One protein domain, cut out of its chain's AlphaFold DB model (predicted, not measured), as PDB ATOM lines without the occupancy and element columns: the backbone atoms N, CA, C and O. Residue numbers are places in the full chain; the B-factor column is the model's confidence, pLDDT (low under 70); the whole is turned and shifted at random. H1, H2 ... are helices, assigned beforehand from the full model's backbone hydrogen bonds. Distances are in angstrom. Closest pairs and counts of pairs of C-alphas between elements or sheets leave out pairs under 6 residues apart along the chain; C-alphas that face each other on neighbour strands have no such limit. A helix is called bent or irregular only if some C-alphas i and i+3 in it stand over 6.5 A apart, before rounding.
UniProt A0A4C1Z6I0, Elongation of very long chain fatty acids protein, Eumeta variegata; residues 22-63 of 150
ATOM      1  N   VAL A  22      38.011 -23.517 -14.548       54.69
ATOM      2  CA  VAL A  22      38.567 -22.586 -13.564       54.69
ATOM      3  C   VAL A  22      37.396 -22.141 -12.687       54.69
ATOM      4  O   VAL A  22      36.926 -21.013 -12.781       54.69
ATOM      5  N   ASP A  23      36.928 -23.056 -11.831       59.03
ATOM      6  CA  ASP A  23      35.649 -22.954 -11.103       59.03
ATOM      7  C   ASP A  23      35.561 -21.730 -10.161       59.03
ATOM      8  O   ASP A  23      34.479 -21.289  -9.763       59.03
ATOM      9  N   LEU A  24      36.706 -21.128  -9.821       65.19
ATOM     10  CA  LEU A  24      36.775 -19.898  -9.031       65.19
ATOM     11  C   LEU A  24      36.145 -18.705  -9.764       65.19
ATOM     12  O   LEU A  24      35.427 -17.910  -9.157       65.19
ATOM     13  N   VAL A  25      36.448 -18.563 -11.056       61.81
ATOM     14  CA  VAL A  25      35.986 -17.427 -11.862       61.81
ATOM     15  C   VAL A  25      34.533 -17.648 -12.281       61.81
ATOM     16  O   VAL A  25      33.762 -16.695 -12.321       61.81
ATOM     17  N   ASP A  26      34.124 -18.907 -12.456       63.94
ATOM     18  CA  ASP A  26      32.738 -19.286 -12.757       63.94
ATOM     19  C   ASP A  26      31.765 -18.943 -11.612       63.94
ATOM     20  O   ASP A  26      30.574 -18.734 -11.843       63.94
ATOM     21  N   SER A  27      32.275 -18.808 -10.382       68.44
ATOM     22  CA  SER A  27      31.498 -18.395  -9.203       68.44
ATOM     23  C   SER A  27      31.227 -16.883  -9.141       68.44
ATOM     24  O   SER A  27      30.494 -16.416  -8.264       68.44
ATOM     25  N   TRP A  28      31.830 -16.077 -10.022       73.12
ATOM     26  CA  TRP A  28      31.588 -14.635 -10.057       73.12
ATOM     27  C   TRP A  28      30.301 -14.312 -10.814       73.12
ATOM     28  O   TRP A  28      30.027 -14.858 -11.881       73.12
ATOM     29  N   TRP A  29      29.547 -13.344 -10.285       62.62
ATOM     30  CA  TRP A  29      28.168 -13.024 -10.678       62.62
ATOM     31  C   TRP A  29      27.947 -12.623 -12.152       62.62
ATOM     32  O   TRP A  29      26.805 -12.492 -12.578       62.62
ATOM     33  N   LEU A  30      29.009 -12.477 -12.948       67.44
ATOM     34  CA  LEU A  30      28.960 -12.153 -14.379       67.44
ATOM     35  C   LEU A  30      29.797 -13.089 -15.270       67.44
ATOM     36  O   LEU A  30      29.801 -12.911 -16.485       67.44
ATOM     37  N   MET A  31      30.533 -14.039 -14.688       71.06
ATOM     38  CA  MET A  31      31.529 -14.858 -15.397       71.06
ATOM     39  C   MET A  31      31.120 -16.324 -15.552       71.06
ATOM     40  O   MET A  31      31.700 -17.012 -16.382       71.06
ATOM     41  N   GLY A  32      30.090 -16.797 -14.841       72.88
ATOM     42  CA  GLY A  32      29.596 -18.173 -14.991       72.88
ATOM     43  C   GLY A  32      29.002 -18.490 -16.372       72.88
ATOM     44  O   GLY A  32      28.817 -19.651 -16.728       72.88
ATOM     45  N   SER A  33      28.685 -17.473 -17.179       77.12
ATOM     46  CA  SER A  33      28.230 -17.648 -18.556       77.12
ATOM     47  C   SER A  33      28.571 -16.413 -19.399       77.12
ATOM     48  O   SER A  33      28.506 -15.297 -18.881       77.12
ATOM     49  N   PRO A  34      28.881 -16.556 -20.701       81.69
ATOM     50  CA  PRO A  34      29.088 -15.410 -21.587       81.69
ATOM     51  C   PRO A  34      27.787 -14.653 -21.907       81.69
ATOM     52  O   PRO A  34      27.838 -13.499 -22.331       81.69
ATOM     53  N   PHE A  35      26.613 -15.268 -21.703       87.19
ATOM     54  CA  PHE A  35      25.323 -14.666 -22.065       87.19
ATOM     55  C   PHE A  35      25.006 -13.361 -21.304       87.19
ATOM     56  O   PHE A  35      24.670 -12.384 -21.972       87.19
ATOM     57  N   PRO A  36      25.153 -13.268 -19.964       87.06
ATOM     58  CA  PRO A  36      24.996 -12.011 -19.226       87.06
ATOM     59  C   PRO A  36      25.818 -10.846 -19.792       87.06
ATOM     60  O   PRO A  36      25.289  -9.752 -19.983       87.06
ATOM     61  N   VAL A  37      27.088 -11.086 -20.127       89.19
ATOM     62  CA  VAL A  37      27.980 -10.059 -20.691       89.19
ATOM     63  C   VAL A  37      27.497  -9.615 -22.073       89.19
ATOM     64  O   VAL A  37      27.443  -8.418 -22.355       89.19
ATOM     65  N   LEU A  38      27.091 -10.563 -22.923       90.94
ATOM     66  CA  LEU A  38      26.565 -10.270 -24.258       90.94
ATOM     67  C   LEU A  38      25.255  -9.474 -24.208       90.94
ATOM     68  O   LEU A  38      25.062  -8.572 -25.021       90.94
ATOM     69  N   ILE A  39      24.376  -9.760 -23.247       93.06
ATOM     70  CA  ILE A  39      23.121  -9.023 -23.054       93.06
ATOM     71  C   ILE A  39      23.403  -7.578 -22.622       93.06
ATOM     72  O   ILE A  39      22.820  -6.643 -23.178       93.06
ATOM     73  N   ILE A  40      24.317  -7.373 -21.669       93.25
ATOM     74  CA  ILE A  40      24.726  -6.027 -21.235       93.25
ATOM     75  C   ILE A  40      25.335  -5.255 -22.409       93.25
ATOM     76  O   ILE A  40      24.974  -4.105 -22.648       93.25
ATOM     77  N   LEU A  41      26.201  -5.892 -23.197       93.94
ATOM     78  CA  LEU A  41      26.822  -5.249 -24.352       93.94
ATOM     79  C   LEU A  41      25.796  -4.908 -25.445       93.94
ATOM     80  O   LEU A  41      25.793  -3.794 -25.972       93.94
ATOM     81  N   GLY A  42      24.905  -5.845 -25.771       94.94
ATOM     82  CA  GLY A  42      23.859  -5.645 -26.772       94.94
ATOM     83  C   GLY A  42      22.878  -4.545 -26.368       94.94
ATOM     84  O   GLY A  42      22.567  -3.669 -27.177       94.94
ATOM     85  N   SER A  43      22.438  -4.536 -25.107       94.69
ATOM     86  CA  SER A  43      21.578  -3.472 -24.572       94.69
ATOM     87  C   SER A  43      22.283  -2.113 -24.534       94.69
ATOM     88  O   SER A  43      21.675  -1.115 -24.925       94.69
ATOM     89  N   TYR A  44      23.565  -2.065 -24.160       94.31
ATOM     90  CA  TYR A  44      24.376  -0.847 -24.204       94.31
ATOM     91  C   TYR A  44      24.449  -0.265 -25.621       94.31
ATOM     92  O   TYR A  44      24.176   0.918 -25.820       94.31
ATOM     93  N   LEU A  45      24.743  -1.096 -26.624       94.81
ATOM     94  CA  LEU A  45      24.797  -0.667 -28.024       94.81
ATOM     95  C   LEU A  45      23.429  -0.192 -28.525       94.81
ATOM     96  O   LEU A  45      23.337   0.861 -29.154       94.81
ATOM     97  N   LEU A  46      22.350  -0.918 -28.221       93.75
ATOM     98  CA  LEU A  46      20.999  -0.495 -28.595       93.75
ATOM     99  C   LEU A  46      20.647   0.865 -27.973       93.75
ATOM    100  O   LEU A  46      20.098   1.741 -28.651       93.75
ATOM    101  N   PHE A  47      21.005   1.060 -26.705       93.75
ATOM    102  CA  PHE A  47      20.785   2.313 -26.002       93.75
ATOM    103  C   PHE A  47      21.598   3.459 -26.613       93.75
ATOM    104  O   PHE A  47      21.025   4.492 -26.942       93.75
ATOM    105  N   VAL A  48      22.901   3.277 -26.833       92.44
ATOM    106  CA  VAL A  48      23.792   4.339 -27.331       92.44
ATOM    107  C   VAL A  48      23.551   4.676 -28.804       92.44
ATOM    108  O   VAL A  48      23.639   5.844 -29.168       92.44
ATOM    109  N   LEU A  49      23.234   3.697 -29.661       91.25
ATOM    110  CA  LEU A  49      23.084   3.938 -31.103       91.25
ATOM    111  C   LEU A  49      21.658   4.302 -31.529       91.25
ATOM    112  O   LEU A  49      21.491   5.007 -32.523       91.25
ATOM    113  N   ARG A  50      20.621   3.801 -30.846       89.50
ATOM    114  CA  ARG A  50      19.222   4.041 -31.249       89.50
ATOM    115  C   ARG A  50      18.503   4.958 -30.276       89.50
ATOM    116  O   ARG A  50      18.027   6.015 -30.682       89.50
ATOM    117  N   ILE A  51      18.441   4.573 -29.004       88.50
ATOM    118  CA  ILE A  51      17.603   5.257 -28.007       88.50
ATOM    119  C   ILE A  51      18.182   6.635 -27.658       88.50
ATOM    120  O   ILE A  51      17.456   7.627 -27.648       88.50
ATOM    121  N   GLY A  52      19.492   6.714 -27.432       88.81
ATOM    122  CA  GLY A  52      20.208   7.936 -27.078       88.81
ATOM    123  C   GLY A  52      20.051   9.041 -28.126       88.81
ATOM    124  O   GLY A  52      19.545  10.108 -27.780       88.81
ATOM    125  N   PRO A  53      20.392   8.804 -29.409       86.88
ATOM    126  CA  PRO A  53      20.277   9.815 -30.459       86.88
ATOM    127  C   PRO A  53      18.829  10.249 -30.711       86.88
ATOM    128  O   PRO A  53      18.561  11.439 -30.870       86.88
ATOM    129  N   GLN A  54      17.868   9.315 -30.679       86.50
ATOM    130  CA  GLN A  54      16.446   9.651 -30.827       86.50
ATOM    131  C   GLN A  54      15.927  10.524 -29.678       86.50
ATOM    132  O   GLN A  54      15.135  11.438 -29.915       86.50
ATOM    133  N   TYR A  55      16.384  10.275 -28.449       83.38
ATOM    134  CA  TYR A  55      16.018  11.074 -27.282       83.38
ATOM    135  C   TYR A  55      16.711  12.449 -27.264       83.38
ATOM    136  O   TYR A  55      16.101  13.443 -26.863       83.38
ATOM    137  N   MET A  56      17.958  12.526 -27.739       84.38
ATOM    138  CA  MET A  56      18.736  13.771 -27.814       84.38
ATOM    139  C   MET A  56      18.316  14.690 -28.969       84.38
ATOM    140  O   MET A  56      18.479  15.897 -28.854       84.38
ATOM    141  N   ASN A  57      17.686  14.177 -30.031       81.31
ATOM    142  CA  ASN A  57      17.221  15.000 -31.160       81.31
ATOM    143  C   ASN A  57      16.182  16.079 -30.793       81.31
ATOM    144  O   ASN A  57      15.937  16.980 -31.590       81.31
ATOM    145  N   LYS A  58      15.537  15.988 -29.623       77.75
ATOM    146  CA  LYS A  58      14.510  16.946 -29.173       77.75
ATOM    147  C   LYS A  58      14.941  17.797 -27.972       77.75
ATOM    148  O   LYS A  58      14.091  18.472 -27.393       77.75
ATOM    149  N   ARG A  59      16.211  17.739 -27.547       78.50
ATOM    150  CA  ARG A  59      16.698  18.435 -26.342       78.50
ATOM    151  C   ARG A  59      18.097  19.011 -26.548       78.50
ATOM    152  O   ARG A  59      18.911  18.442 -27.263       78.50
ATOM    153  N   GLU A  60      18.377  20.126 -25.881       76.94
ATOM    154  CA  GLU A  60      19.718  20.712 -25.831       76.94
ATOM    155  C   GLU A  60      20.720  19.782 -25.119       76.94
ATOM    156  O   GLU A  60      20.325  18.988 -24.255       76.94
ATOM    157  N   PRO A  61      22.020  19.848 -25.472       79.94
ATOM    158  CA  PRO A  61      23.036  18.957 -24.925       79.94
ATOM    159  C   PRO A  61      23.155  19.096 -23.403       79.94
ATOM    160  O   PRO A  61      23.336  20.188 -22.863       79.94
ATOM    161  N   PHE A  62      23.103  17.962 -22.702       79.31
ATOM    162  CA  PHE A  62      23.261  17.925 -21.250       79.31
ATOM    163  C   PHE A  62      24.653  18.424 -20.835       79.31
ATOM    164  O   PHE A  62      25.678  17.912 -21.288       79.31
ATOM    165  N   GLN A  63      24.705  19.388 -19.911       81.19
ATOM    166  CA  GLN A  63      25.960  19.882 -19.340       81.19
ATOM    167  C   GLN A  63      26.497  18.911 -18.279       81.19
ATOM    168  O   GLN A  63      26.435  19.153 -17.078       81.19
TER     169      GLN A  63
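AT A GLANCE: This is residues 22 to 63 of the 150 residues of the protein "Elongation of very long chain fatty acids protein" of Eumeta variegata (UniProt A0A4C1Z6I0). One long helix, H2, makes most of the length of a thin rod; before it lies a looping link with the very short helix H1 at its far end, and after it residues 57 to 63 trail off as a hooked tail. The printed part has 42 residues, with two named helices, H1 then H2, and no named strand; the class is all helix. It is extended, with a radius of gyration of the C-alphas of 16.2 A and spans of 49 by 20 by 9 A.

IN THESE COORDINATES: H1 is residues 23 to 26, beginning at C-alpha 23 (35.649, -22.954, -11.103). H2 is residues 34 to 56, 31.6 A from C-alpha 34 (29.088, -15.410, -21.587) to C-alpha 56 (18.736, 13.771, -27.814).

HOW THE PARTS SIT: H1 and H2 are apart, no C-alpha of the one within 8 A of the other, and a short link of 7 residues joins them. H2 has a kink of 29 degrees near residue 48; it is neither bent nor irregular, but only just: C-alphas 49 and 52 are 6.4 A apart. In H2, 17 of 19 O i to N i+4 pairs are within hydrogen-bond range; H1 is too short for such a pair.

THE WHOLE: The C-alphas farthest apart, of Val 22 and Lys 58, are 48.8 A apart. Residues 25 to 31 and 33 to 63 stand free. The printed part has no cut. Its mean pLDDT is 81.6, and residues 22 to 27 and 29 to 30 are under 70.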